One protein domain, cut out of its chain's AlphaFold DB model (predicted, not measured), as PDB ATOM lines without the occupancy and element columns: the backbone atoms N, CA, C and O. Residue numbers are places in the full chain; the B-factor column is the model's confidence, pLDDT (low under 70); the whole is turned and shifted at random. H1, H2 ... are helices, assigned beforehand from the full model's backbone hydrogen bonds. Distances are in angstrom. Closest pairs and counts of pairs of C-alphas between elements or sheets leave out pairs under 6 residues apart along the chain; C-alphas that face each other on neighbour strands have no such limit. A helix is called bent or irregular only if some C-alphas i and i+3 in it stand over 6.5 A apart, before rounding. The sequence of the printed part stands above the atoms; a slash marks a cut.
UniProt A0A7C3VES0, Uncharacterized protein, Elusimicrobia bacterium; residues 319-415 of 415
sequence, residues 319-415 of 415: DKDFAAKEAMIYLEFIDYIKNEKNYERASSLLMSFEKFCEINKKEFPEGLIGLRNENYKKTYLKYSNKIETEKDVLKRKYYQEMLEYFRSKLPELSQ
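Overview. This is residues 319 to 415 of the 415 residues of an uncharacterized protein of Elusimicrobia bacterium (UniProt A0A7C3VES0). Three helices, H2, H3 and H4, form the core, where H4 folds back along H3 as a hairpin and H2 packs on H3 with residues 343 to 350. H1 opens away from H2 as a V, and residues 319 to 329, of which 320 to 329 belong to H1, stick out as an arm, while little H5 sits at the chain's end beside H4. The printed part has 97 residues with five named helices, H1 to H5 in order, and no named strand; the class is all helix. It is only just compact, close to loose, with a radius of gyration of the C-alphas of 14.8 A and spans of 47 by 26 by 25 A.

Along the chain. H1, residues 320 to 337, begins at C-alpha 320 (19.303, 35.391, 11.352) and is 25.6 A long. H2, residues 343 to 359, is 24.0 A long. H3, residues 366 to 387, is 31.2 A long and irregular: C-alphas 367 and 370 are 7.1 A apart. H4, residues 393 to 409, is 24.6 A long. H5, residues 411 to 414, ends at C-alpha 414 (40.568, 44.674, -23.746).

Arrangement. H1 and H2, a hairpin, only just touch, with 3 pairs of C-alphas within 8 A, closest Ile 337 and Ala 346 at 6.7 A; H1 does so with residue 337 alone. Their tilt is shallow at 34.6 degrees, only just short of steep, opposite ways. H2 touches H3 at a steep tilt of 59 degrees, opposite ways; the closest C-alphas, Tyr 343 and Asn 375, are 5.1 A apart. H3 and H4, a hairpin, touch at a tilt of 38 degrees, only just steep, opposite ways, closest at C-alphas 387 and 396, 5.6 A. H2 and H4 are near each other. H4 and H5 only just touch, and only at the corner, with 3 pairs of C-alphas within 8 A, closest Arg 407 and Leu 413 at 5.5 A. H1 is apart from H4 and H5. Every O i to N i+4 pair is within hydrogen-bond range in H2 and H4, against 13 of 14 in H1 and 16 of 18 in H3; H5 is too short for such a pair.

Size, cuts and confidence. The C-alphas of Lys 320 and Thr 389, the two farthest apart, are 47.7 A apart. The printed part has no cut and no long link. Mean pLDDT of the printed part is 93.8; residue 415, the chain's last, is under 70.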
ATOM      1  N   ASP A 319      22.041  31.792   9.311       91.44
ATOM      2  CA  ASP A 319      21.223  32.162  10.461       91.44
ATOM      3  C   ASP A 319      20.776  33.644  10.398       91.44
ATOM      4  O   ASP A 319      21.223  34.436   9.559       91.44
ATOM      5  N   LYS A 320      19.857  34.027  11.295       93.81
ATOM      6  CA  LYS A 320      19.303  35.391  11.352       93.81
ATOM      7  C   LYS A 320      20.352  36.457  11.689       93.81
ATOM      8  O   LYS A 320      20.234  37.578  11.201       93.81
ATOM      9  N   ASP A 321      21.343  36.130  12.517       94.81
ATOM     10  CA  ASP A 321      22.403  37.060  12.921       94.81
ATOM     11  C   ASP A 321      23.340  37.358  11.742       94.81
ATOM     12  O   ASP A 321      23.654  38.517  11.466       94.81
ATOM     13  N   PHE A 322      23.692  36.331  10.969       95.50
ATOM     14  CA  PHE A 322      24.462  36.464   9.738       95.50
ATOM     15  C   PHE A 322      23.759  37.376   8.731       95.50
ATOM     16  O   PHE A 322      24.360  38.331   8.237       95.50
ATOM     17  N   ALA A 323      22.472  37.126   8.468       94.81
ATOM     18  CA  ALA A 323      21.683  37.933   7.538       94.81
ATOM     19  C   ALA A 323      21.555  39.399   7.995       94.81
ATOM     20  O   ALA A 323      21.635  40.313   7.172       94.81
ATOM     21  N   ALA A 324      21.395  39.639   9.302       95.81
ATOM     22  CA  ALA A 324      21.344  40.988   9.861       95.81
ATOM     23  C   ALA A 324      22.676  41.736   9.679       95.81
ATOM     24  O   ALA A 324      22.680  42.873   9.205       95.81
ATOM     25  N   LYS A 325      23.809  41.087   9.978       97.44
ATOM     26  CA  LYS A 325      25.153  41.661   9.789       97.44
ATOM     27  C   LYS A 325      25.458  41.956   8.322       97.44
ATOM     28  O   LYS A 325      25.975  43.030   8.022       97.44
ATOM     29  N   GLU A 326      25.102  41.044   7.411       95.38
ATOM     30  CA  GLU A 326      25.191  41.275   5.963       95.38
ATOM     31  C   GLU A 326      24.407  42.522   5.551       95.38
ATOM     32  O   GLU A 326      24.948  43.370   4.848       95.38
ATOM     33  N   ALA A 327      23.149  42.651   5.983       95.06
ATOM     34  CA  ALA A 327      22.307  43.790   5.623       95.06
ATOM     35  C   ALA A 327      22.866  45.120   6.156       95.06
ATOM     36  O   ALA A 327      22.896  46.108   5.424       95.06
ATOM     37  N   MET A 328      23.352  45.135   7.401       96.56
ATOM     38  CA  MET A 328      23.972  46.318   8.002       96.56
ATOM     39  C   MET A 328      25.236  46.738   7.250       96.56
ATOM     40  O   MET A 328      25.326  47.881   6.807       96.56
ATOM     41  N   ILE A 329      26.186  45.818   7.043       96.38
ATOM     42  CA  ILE A 329      27.436  46.136   6.337       96.38
ATOM     43  C   ILE A 329      27.181  46.509   4.881       96.38
ATOM     44  O   ILE A 329      27.859  47.391   4.366       96.38
ATOM     45  N   TYR A 330      26.203  45.890   4.219       95.19
ATOM     46  CA  TYR A 330      25.823  46.255   2.857       95.19
ATOM     47  C   TYR A 330      25.449  47.741   2.758       95.19
ATOM     48  O   TYR A 330      25.967  48.449   1.897       95.19
ATOM     49  N   LEU A 331      24.589  48.225   3.661       94.25
ATOM     50  CA  LEU A 331      24.174  49.630   3.688       94.25
ATOM     51  C   LEU A 331      25.326  50.554   4.097       94.25
ATOM     52  O   LEU A 331      25.582  51.543   3.414       94.25
ATOM     53  N   GLU A 332      26.062  50.208   5.157       96.44
ATOM     54  CA  GLU A 332      27.216  50.998   5.607       96.44
ATOM     55  C   GLU A 332      28.292  51.116   4.516       96.44
ATOM     56  O   GLU A 332      28.879  52.184   4.331       96.44
ATOM     57  N   PHE A 333      28.542  50.041   3.767       97.31
ATOM     58  CA  PHE A 333      29.551  50.021   2.714       97.31
ATOM     59  C   PHE A 333      29.218  50.972   1.565       97.31
ATOM     60  O   PHE A 333      30.116  51.658   1.075       97.31
ATOM     61  N   ILE A 334      27.948  51.040   1.150       95.38
ATOM     62  CA  ILE A 334      27.505  51.928   0.063       95.38
ATOM     63  C   ILE A 334      27.852  53.387   0.372       95.38
ATOM     64  O   ILE A 334      28.245  54.129  -0.530       95.38
ATOM     65  N   ASP A 335      27.739  53.799   1.631       94.62
ATOM     66  CA  ASP A 335      28.080  55.158   2.045       94.62
ATOM     67  C   ASP A 335      29.576  55.335   2.320       94.62
ATOM     68  O   ASP A 335      30.147  56.371   1.968       94.62
ATOM     69  N   TYR A 336      30.241  54.315   2.872       96.62
ATOM     70  CA  TYR A 336      31.689  54.326   3.081       96.62
ATOM     71  C   TYR A 336      32.455  54.501   1.763       96.62
ATOM     72  O   TYR A 336      33.306  55.384   1.647       96.62
ATOM     73  N   ILE A 337      32.146  53.683   0.751       97.38
ATOM     74  CA  ILE A 337      32.983  53.557  -0.449       97.38
ATOM     75  C   ILE A 337      33.012  54.832  -1.295       97.38
ATOM     76  O   ILE A 337      34.026  55.125  -1.922       97.38
ATOM     77  N   LYS A 338      31.948  55.643  -1.249       94.75
ATOM     78  CA  LYS A 338      31.874  56.954  -1.923       94.75
ATOM     79  C   LYS A 338      32.948  57.933  -1.434       94.75
ATOM     80  O   LYS A 338      33.294  58.861  -2.156       94.75
ATOM     81  N   ASN A 339      33.461  57.733  -0.219       95.06
ATOM     82  CA  ASN A 339      34.460  58.592   0.412       95.06
ATOM     83  C   ASN A 339      35.887  58.019   0.348       95.06
ATOM     84  O   ASN A 339      36.827  58.684   0.792       95.06
ATOM     85  N   GLU A 340      36.079  56.806  -0.183       95.62
ATOM     86  CA  GLU A 340      37.403  56.191  -0.308       95.62
ATOM     87  C   GLU A 340      38.205  56.875  -1.422       95.62
ATOM     88  O   GLU A 340      37.842  56.841  -2.597       95.62
ATOM     89  N   LYS A 341      39.316  57.515  -1.046       93.75
ATOM     90  CA  LYS A 341      40.136  58.318  -1.967       93.75
ATOM     91  C   LYS A 341      41.232  57.505  -2.646       93.75
ATOM     92  O   LYS A 341      41.738  57.915  -3.691       93.75
ATOM     93  N   ASN A 342      41.644  56.385  -2.050       96.38
ATOM     94  CA  ASN A 342      42.662  55.529  -2.638       96.38
ATOM     95  C   ASN A 342      42.011  54.588  -3.657       96.38
ATOM     96  O   ASN A 342      41.302  53.661  -3.278       96.38
ATOM     97  N   TYR A 343      42.282  54.804  -4.947       95.12
ATOM     98  CA  TYR A 343      41.631  54.041  -6.013       95.12
ATOM     99  C   TYR A 343      42.003  52.553  -6.036       95.12
ATOM    100  O   TYR A 343      41.163  51.737  -6.409       95.12
ATOM    101  N   GLU A 344      43.214  52.174  -5.607       95.25
ATOM    102  CA  GLU A 344      43.592  50.759  -5.492       95.25
ATOM    103  C   GLU A 344      42.755  50.101  -4.399       95.25
ATOM    104  O   GLU A 344      42.094  49.093  -4.649       95.25
ATOM    105  N   ARG A 345      42.690  50.724  -3.215       95.06
ATOM    106  CA  ARG A 345      41.866  50.229  -2.106       95.06
ATOM    107  C   ARG A 345      40.385  50.192  -2.480       95.06
ATOM    108  O   ARG A 345      39.728  49.182  -2.234       95.06
ATOM    109  N   ALA A 346      39.871  51.250  -3.108       97.06
ATOM    110  CA  ALA A 346      38.501  51.308  -3.599       97.06
ATOM    111  C   ALA A 346      38.221  50.180  -4.599       97.06
ATOM    112  O   ALA A 346      37.199  49.514  -4.482       97.06
ATOM    113  N   SER A 347      39.139  49.907  -5.533       97.19
ATOM    114  CA  SER A 347      38.981  48.815  -6.500       97.19
ATOM    115  C   SER A 347      38.910  47.441  -5.829       97.19
ATOM    116  O   SER A 347      38.027  46.654  -6.159       97.19
ATOM    117  N   SER A 348      39.769  47.159  -4.841       95.38
ATOM    118  CA  SER A 348      39.753  45.879  -4.122       95.38
ATOM    119  C   SER A 348      38.476  45.704  -3.298       95.38
ATOM    120  O   SER A 348      37.902  44.614  -3.264       95.38
ATOM    121  N   LEU A 349      38.004  46.783  -2.669       97.25
ATOM    122  CA  LEU A 349      36.747  46.811  -1.925       97.25
ATOM    123  C   LEU A 349      35.538  46.589  -2.839       97.25
ATOM    124  O   LEU A 349      34.726  45.706  -2.565       97.25
ATOM    125  N   LEU A 350      35.449  47.334  -3.944       98.00
ATOM    126  CA  LEU A 350      34.371  47.215  -4.929       98.00
ATOM    127  C   LEU A 350      34.344  45.820  -5.562       98.00
ATOM    128  O   LEU A 350      33.268  45.246  -5.659       98.00
ATOM    129  N   MET A 351      35.504  45.234  -5.875       97.44
ATOM    130  CA  MET A 351      35.593  43.855  -6.367       97.44
ATOM    131  C   MET A 351      35.067  42.846  -5.344       97.44
ATOM    132  O   MET A 351      34.276  41.972  -5.696       97.44
ATOM    133  N   SER A 352      35.493  42.943  -4.077       97.00
ATOM    134  CA  SER A 352      35.011  42.027  -3.031       97.00
ATOM    135  C   SER A 352      33.493  42.136  -2.836       97.00
ATOM    136  O   SER A 352      32.809  41.124  -2.695       97.00
ATOM    137  N   PHE A 353      32.954  43.355  -2.923       98.12
ATOM    138  CA  PHE A 353      31.523  43.620  -2.839       98.12
ATOM    139  C   PHE A 353      30.751  43.125  -4.070       98.12
ATOM    140  O   PHE A 353      29.677  42.547  -3.931       98.12
ATOM    141  N   GLU A 354      31.300  43.291  -5.274       97.75
ATOM    142  CA  GLU A 354      30.697  42.820  -6.526       97.75
ATOM    143  C   GLU A 354      30.618  41.287  -6.553       97.75
ATOM    144  O   GLU A 354      29.535  40.741  -6.767       97.75
ATOM    145  N   LYS A 355      31.703  40.583  -6.189       97.06
ATOM    146  CA  LYS A 355      31.696  39.117  -5.999       97.06
ATOM    147  C   LYS A 355      30.644  38.675  -4.975       97.06
ATOM    148  O   LYS A 355      29.942  37.684  -5.182       97.06
ATOM    149  N   PHE A 356      30.519  39.416  -3.872       97.06
ATOM    150  CA  PHE A 356      29.506  39.170  -2.849       97.06
ATOM    151  C   PHE A 356      28.070  39.350  -3.379       97.06
ATOM    152  O   PHE A 356      27.205  38.520  -3.089       97.06
ATOM    153  N   CYS A 357      27.794  40.394  -4.161       96.81
ATOM    154  CA  CYS A 357      26.486  40.590  -4.789       96.81
ATOM    155  C   CYS A 357      26.157  39.446  -5.756       96.81
ATOM    156  O   CYS A 357      25.075  38.864  -5.671       96.81
ATOM    157  N   GLU A 358      27.115  39.064  -6.602       96.69
ATOM    158  CA  GLU A 358      26.958  38.012  -7.611       96.69
ATOM    159  C   GLU A 358      26.606  36.657  -7.000       96.69
ATOM    160  O   GLU A 358      25.619  36.037  -7.405       96.69
ATOM    161  N   ILE A 359      27.353  36.208  -5.982       96.12
ATOM    162  CA  ILE A 359      27.086  34.908  -5.346       96.12
ATOM    163  C   ILE A 359      25.719  34.877  -4.647       96.12
ATOM    164  O   ILE A 359      25.065  33.837  -4.588       96.12
ATOM    165  N   ASN A 360      25.250  36.036  -4.177       92.88
ATOM    166  CA  ASN A 360      23.950  36.202  -3.533       92.88
ATOM    167  C   ASN A 360      22.812  36.526  -4.512       92.88
ATOM    168  O   ASN A 360      21.688  36.753  -4.061       92.88
ATOM    169  N   LYS A 361      23.074  36.559  -5.826       95.06
ATOM    170  CA  LYS A 361      22.099  36.953  -6.859       95.06
ATOM    171  C   LYS A 361      21.465  38.325  -6.589       95.06
ATOM    172  O   LYS A 361      20.282  38.531  -6.849       95.06
ATOM    173  N   LYS A 362      22.248  39.250  -6.031       93.12
ATOM    174  CA  LYS A 362      21.872  40.650  -5.827       93.12
ATOM    175  C   LYS A 362      22.447  41.488  -6.959       93.12
ATOM    176  O   LYS A 362      23.564  41.243  -7.410       93.12
ATOM    177  N   GLU A 363      21.702  42.499  -7.380       93.88
ATOM    178  CA  GLU A 363      22.216  43.488  -8.320       93.88
ATOM    179  C   GLU A 363      23.291  44.350  -7.651       93.88
ATOM    180  O   GLU A 363      23.219  44.680  -6.460       93.88
ATOM    181  N   PHE A 364      24.314  44.705  -8.428       96.00
ATOM    182  CA  PHE A 364      25.300  45.681  -7.994       96.00
ATOM    183  C   PHE A 364      24.646  47.076  -7.969       96.00
ATOM    184  O   PHE A 364      24.017  47.446  -8.960       96.00
ATOM    185  N   PRO A 365      24.782  47.868  -6.886       96.12
ATOM    186  CA  PRO A 365      24.104  49.158  -6.779       96.12
ATOM    187  C   PRO A 365      24.433  50.108  -7.935       96.12
ATOM    188  O   PRO A 365      25.594  50.472  -8.134       96.12
ATOM    189  N   GLU A 366      23.404  50.581  -8.644       95.19
ATOM    190  CA  GLU A 366      23.560  51.468  -9.807       95.19
ATOM    191  C   GLU A 366      24.371  52.728  -9.482       95.19
ATOM    192  O   GLU A 366      25.273  53.116 -10.228       95.19
ATOM    193  N   GLY A 367      24.129  53.319  -8.307       94.94
ATOM    194  CA  GLY A 367      24.844  54.505  -7.829       94.94
ATOM    195  C   GLY A 367      26.351  54.308  -7.607       94.94
ATOM    196  O   GLY A 367      27.063  55.292  -7.423       94.94
ATOM    197  N   LEU A 368      26.853  53.068  -7.629       97.06
ATOM    198  CA  LEU A 368      28.278  52.751  -7.510       97.06
ATOM    199  C   LEU A 368      28.934  52.380  -8.847       97.06
ATOM    200  O   LEU A 368      30.157  52.267  -8.894       97.06
ATOM    201  N   ILE A 369      28.175  52.216  -9.939       96.50
ATOM    202  CA  ILE A 369      28.712  51.784 -11.244       96.50
ATOM    203  C   ILE A 369      29.781  52.757 -11.758       96.50
ATOM    204  O   ILE A 369      30.858  52.328 -12.168       96.50
ATOM    205  N   GLY A 370      29.518  54.067 -11.695       96.50
ATOM    206  CA  GLY A 370      30.489  55.082 -12.118       96.50
ATOM    207  C   GLY A 370      31.794  55.005 -11.319       96.50
ATOM    208  O   GLY A 370      32.878  54.960 -11.901       96.50
ATOM    209  N   LEU A 371      31.678  54.884  -9.991       96.88
ATOM    210  CA  LEU A 371      32.815  54.746  -9.080       96.88
ATOM    211  C   LEU A 371      33.609  53.459  -9.356       96.88
ATOM    212  O   LEU A 371      34.839  53.492  -9.399       96.88
ATOM    213  N   ARG A 372      32.924  52.332  -9.578       97.00
ATOM    214  CA  ARG A 372      33.535  51.055  -9.974       97.00
ATOM    215  C   ARG A 372      34.342  51.209 -11.256       97.00
ATOM    216  O   ARG A 372      35.529  50.892 -11.257       97.00
ATOM    217  N   ASN A 373      33.726  51.730 -12.316       97.38
ATOM    218  CA  ASN A 373      34.369  51.847 -13.624       97.38
ATOM    219  C   ASN A 373      35.634  52.708 -13.555       97.38
ATOM    220  O   ASN A 373      36.684  52.330 -14.077       97.38
ATOM    221  N   GLU A 374      35.552  53.845 -12.864       97.12
ATOM    222  CA  GLU A 374      36.680  54.753 -12.691       97.12
ATOM    223  C   GLU A 374      37.843  54.095 -11.931       97.12
ATOM    224  O   GLU A 374      38.990  54.140 -12.387       97.12
ATOM    225  N   ASN A 375      37.561  53.460 -10.787       97.56
ATOM    226  CA  ASN A 375      38.596  52.858  -9.945       97.56
ATOM    227  C   ASN A 375      39.220  51.611 -10.580       97.56
ATOM    228  O   ASN A 375      40.438  51.435 -10.495       97.56
ATOM    229  N   TYR A 376      38.429  50.776 -11.258       97.69
ATOM    230  CA  TYR A 376      38.947  49.629 -12.009       97.69
ATOM    231  C   TYR A 376      39.853  50.093 -13.146       97.69
ATOM    232  O   TYR A 376      40.974  49.610 -13.250       97.69
ATOM    233  N   LYS A 377      39.443  51.090 -13.943       97.25
ATOM    234  CA  LYS A 377      40.271  51.626 -15.034       97.25
ATOM    235  C   LYS A 377      41.598  52.203 -14.532       97.25
ATOM    236  O   LYS A 377      42.650  51.907 -15.098       97.25
ATOM    237  N   LYS A 378      41.574  53.000 -13.457       96.88
ATOM    238  CA  LYS A 378      42.795  53.565 -12.847       96.88
ATOM    239  C   LYS A 378      43.732  52.475 -12.325       96.88
ATOM    240  O   LYS A 378      44.937  52.535 -12.567       96.88
ATOM    241  N   THR A 379      43.184  51.474 -11.638       96.56
ATOM    242  CA  THR A 379      43.972  50.361 -11.086       96.56
ATOM    243  C   THR A 379      44.522  49.467 -12.192       96.56
ATOM    244  O   THR A 379      45.696  49.108 -12.148       96.56
ATOM    245  N   TYR A 380      43.724  49.191 -13.225       96.38
ATOM    246  CA  TYR A 380      44.131  48.432 -14.403       96.38
ATOM    247  C   TYR A 380      45.371  49.044 -15.060       96.38
ATOM    248  O   TYR A 380      46.380  48.360 -15.193       96.38
ATOM    249  N   LEU A 381      45.345  50.348 -15.365       95.06
ATOM    250  CA  LEU A 381      46.490  51.054 -15.962       95.06
ATOM    251  C   LEU A 381      47.745  50.992 -15.080       95.06
ATOM    252  O   LEU A 381      48.867  50.878 -15.570       95.06
ATOM    253  N   LYS A 382      47.576  51.074 -13.757       94.81
ATOM    254  CA  LYS A 382      48.703  50.964 -12.830       94.81
ATOM    255  C   LYS A 382      49.288  49.555 -12.812       94.81
ATOM    256  O   LYS A 382      50.508  49.411 -12.840       94.81
ATOM    257  N   TYR A 383      48.444  48.530 -12.722       95.69
ATOM    258  CA  TYR A 383      48.885  47.140 -12.616       95.69
ATOM    259  C   TYR A 383      49.455  46.623 -13.936       95.69
ATOM    260  O   TYR A 383      50.481  45.949 -13.907       95.69
ATOM    261  N   SER A 384      48.900  47.030 -15.082       94.19
ATOM    262  CA  SER A 384      49.463  46.713 -16.399       94.19
ATOM    263  C   SER A 384      50.883  47.258 -16.560       94.19
ATOM    264  O   SER A 384      51.737  46.567 -17.094       94.19
ATOM    265  N   ASN A 385      51.176  48.449 -16.028       92.94
ATOM    266  CA  ASN A 385      52.527  49.022 -16.075       92.94
ATOM    267  C   ASN A 385      53.499  48.363 -15.080       92.94
ATOM    268  O   ASN A 385      54.714  48.397 -15.271       92.94
ATOM    269  N   LYS A 386      52.986  47.790 -13.985       94.12
ATOM    270  CA  LYS A 386      53.812  47.139 -12.956       94.12
ATOM    271  C   LYS A 386      54.142  45.690 -13.280       94.12
ATOM    272  O   LYS A 386      55.184  45.215 -12.842       94.12
ATOM    273  N   ILE A 387      53.285  44.986 -14.015       92.19
ATOM    274  CA  ILE A 387      53.403  43.537 -14.212       92.19
ATOM    275  C   ILE A 387      54.752  43.119 -14.819       92.19
ATOM    276  O   ILE A 387      55.327  42.119 -14.397       92.19
ATOM    277  N   GLU A 388      55.283  43.917 -15.749       87.56
ATOM    278  CA  GLU A 388      56.544  43.648 -16.451       87.56
ATOM    279  C   GLU A 388      57.776  43.866 -15.561       87.56
ATOM    280  O   GLU A 388      58.832  43.284 -15.803       87.56
ATOM    281  N   THR A 389      57.649  44.695 -14.520       92.06
ATOM    282  CA  THR A 389      58.757  45.081 -13.629       92.06
ATOM    283  C   THR A 389      58.668  44.453 -12.238       92.06
ATOM    284  O   THR A 389      59.640  44.499 -11.482       92.06
ATOM    285  N   GLU A 390      57.530  43.847 -11.891       92.38
ATOM    286  CA  GLU A 390      57.308  43.195 -10.602       92.38
ATOM    287  C   GLU A 390      58.152  41.924 -10.490       92.38
ATOM    288  O   GLU A 390      58.008  41.004 -11.298       92.38
ATOM    289  N   LYS A 391      59.037  41.873  -9.492       86.06
ATOM    290  CA  LYS A 391      59.926  40.724  -9.255       86.06
ATOM    291  C   LYS A 391      59.270  39.657  -8.388       86.06
ATOM    292  O   LYS A 391      59.596  38.485  -8.541       86.06
ATOM    293  N   ASP A 392      58.356  40.063  -7.513       85.25
ATOM    294  CA  ASP A 392      57.589  39.149  -6.676       85.25
ATOM    295  C   ASP A 392      56.544  38.420  -7.532       85.25
ATOM    296  O   ASP A 392      55.641  39.026  -8.116       85.25
ATOM    297  N   VAL A 393      56.680  37.098  -7.630       83.31
ATOM    298  CA  VAL A 393      55.828  36.264  -8.483       83.31
ATOM    299  C   VAL A 393      54.396  36.184  -7.963       83.31
ATOM    300  O   VAL A 393      53.468  36.209  -8.773       83.31
ATOM    301  N   LEU A 394      54.190  36.160  -6.644       83.75
ATOM    302  CA  LEU A 394      52.847  36.168  -6.059       83.75
ATOM    303  C   LEU A 394      52.161  37.503  -6.325       83.75
ATOM    304  O   LEU A 394      50.995  37.548  -6.711       83.75
ATOM    305  N   LYS A 395      52.907  38.601  -6.212       89.00
ATOM    306  CA  LYS A 395      52.397  39.939  -6.511       89.00
ATOM    307  C   LYS A 395      52.116  40.141  -7.999       89.00
ATOM    308  O   LYS A 395      51.125  40.775  -8.357       89.00
ATOM    309  N   ARG A 396      52.935  39.554  -8.876       90.44
ATOM    310  CA  ARG A 396      52.687  39.527 -10.321       90.44
ATOM    311  C   ARG A 396      51.425  38.728 -10.658       90.44
ATOM    312  O   ARG A 396      50.605  39.228 -11.425       90.44
ATOM    313  N   LYS A 397      51.248  37.541 -10.064       88.50
ATOM    314  CA  LYS A 397      50.035  36.715 -10.204       88.50
ATOM    315  C   LYS A 397      48.797  37.471  -9.717       88.50
ATOM    316  O   LYS A 397      47.815  37.561 -10.444       88.50
ATOM    317  N   TYR A 398      48.888  38.124  -8.559       89.25
ATOM    318  CA  TYR A 398      47.831  39.002  -8.057       89.25
ATOM    319  C   TYR A 398      47.467  40.100  -9.068       89.25
ATOM    320  O   TYR A 398      46.293  40.298  -9.368       89.25
ATOM    321  N   TYR A 399      48.449  40.795  -9.658       93.75
ATOM    322  CA  TYR A 399      48.153  41.786 -10.697       93.75
ATOM    323  C   TYR A 399      47.446  41.161 -11.905       93.75
ATOM    324  O   TYR A 399      46.499  41.761 -12.403       93.75
ATOM    325  N   GLN A 400      47.861  39.975 -12.359       93.31
ATOM    326  CA  GLN A 400      47.212  39.268 -13.471       93.31
ATOM    327  C   GLN A 400      45.738  38.983 -13.178       93.31
ATOM    328  O   GLN A 400      44.880  39.382 -13.963       93.31
ATOM    329  N   GLU A 401      45.442  38.393 -12.023       91.75
ATOM    330  CA  GLU A 401      44.075  38.066 -11.599       91.75
ATOM    331  C   GLU A 401      43.186  39.316 -11.506       91.75
ATOM    332  O   GLU A 401      42.033  39.313 -11.942       91.75
ATOM    333  N   MET A 402      43.730  40.424 -10.990       93.69
ATOM    334  CA  MET A 402      43.012  41.699 -10.921       93.69
ATOM    335  C   MET A 402      42.735  42.270 -12.319       93.69
ATOM    336  O   MET A 402      41.624  42.729 -12.586       93.69
ATOM    337  N   LEU A 403      43.718  42.235 -13.227       94.44
ATOM    338  CA  LEU A 403      43.561  42.713 -14.605       94.44
ATOM    339  C   LEU A 403      42.518  41.889 -15.373       94.44
ATOM    340  O   LEU A 403      41.681  42.466 -16.069       94.44
ATOM    341  N   GLU A 404      42.544  40.563 -15.230       95.19
ATOM    342  CA  GLU A 404      41.552  39.657 -15.818       95.19
ATOM    343  C   GLU A 404      40.147  39.942 -15.284       95.19
ATOM    344  O   GLU A 404      39.202  40.086 -16.069       95.19
ATOM    345  N   TYR A 405      40.013  40.116 -13.967       95.19
ATOM    346  CA  TYR A 405      38.735  40.469 -13.363       95.19
ATOM    347  C   TYR A 405      38.212  41.800 -13.916       95.19
ATOM    348  O   TYR A 405      37.067  41.870 -14.365       95.19
ATOM    349  N   PHE A 406      39.045  42.843 -13.966       96.00
ATOM    350  CA  PHE A 406      38.630  44.151 -14.479       96.00
ATOM    351  C   PHE A 406      38.207  44.103 -15.949       96.00
ATOM    352  O   PHE A 406      37.179  44.687 -16.284       96.00
ATOM    353  N   ARG A 407      38.919  43.363 -16.810       94.81
ATOM    354  CA  ARG A 407      38.516  43.160 -18.216       94.81
ATOM    355  C   ARG A 407      37.172  42.455 -18.344       94.81
ATOM    356  O   ARG A 407      36.379  42.814 -19.207       94.81
ATOM    357  N   SER A 408      36.890  41.488 -17.467       94.75
ATOM    358  CA  SER A 408      35.605  40.776 -17.474       94.75
ATOM    359  C   SER A 408      34.415  41.683 -17.128       94.75
ATOM    360  O   SER A 408      33.288  41.398 -17.532       94.75
ATOM    361  N   LYS A 409      34.659  42.779 -16.394       94.19
ATOM    362  CA  LYS A 409      33.639  43.764 -15.994       94.19
ATOM    363  C   LYS A 409      33.595  45.001 -16.887       94.19
ATOM    364  O   LYS A 409      32.552  45.643 -16.959       94.19
ATOM    365  N   LEU A 410      34.706  45.325 -17.546       93.94
ATOM    366  CA  LEU A 410      34.882  46.479 -18.428       93.94
ATOM    367  C   LEU A 410      35.520  46.013 -19.744       93.94
ATOM    368  O   LEU A 410      36.744  46.107 -19.901       93.94
ATOM    369  N   PRO A 411      34.721  45.475 -20.685       85.56
ATOM    370  CA  PRO A 411      35.232  44.930 -21.940       85.56
ATOM    371  C   PRO A 411      36.083  45.923 -22.744       85.56
ATOM    372  O   PRO A 411      37.001  45.507 -23.448       85.56
ATOM    373  N   GLU A 412      35.843  47.229 -22.596       88.94
ATOM    374  CA  GLU A 412      36.623  48.299 -23.221       88.94
ATOM    375  C   GLU A 412      38.101  48.343 -22.795       88.94
ATOM    376  O   GLU A 412      38.907  48.947 -23.492       88.94
ATOM    377  N   LEU A 413      38.487  47.692 -21.688       84.81
ATOM    378  CA  LEU A 413      39.889  47.557 -21.259       84.81
ATOM    379  C   LEU A 413      40.658  46.460 -22.020       84.81
ATOM    380  O   LEU A 413      41.846  46.253 -21.763       84.81
ATOM    381  N   SER A 414      39.978  45.726 -22.904       70.31
ATOM    382  CA  SER A 414      40.568  44.674 -23.746       70.31
ATOM    383  C   SER A 414      41.051  45.192 -25.109       70.31
ATOM    384  O   SER A 414      41.604  44.413 -25.885       70.31
ATOM    385  N   GLN A 415      40.805  46.474 -25.395       57.66
ATOM    386  CA  GLN A 415      41.302  47.227 -26.551       57.66
ATOM    387  C   GLN A 415      42.570  47.982 -26.160       57.66
ATOM    388  O   GLN A 415      43.468  48.075 -27.024       57.66
TER     389      GLN A 415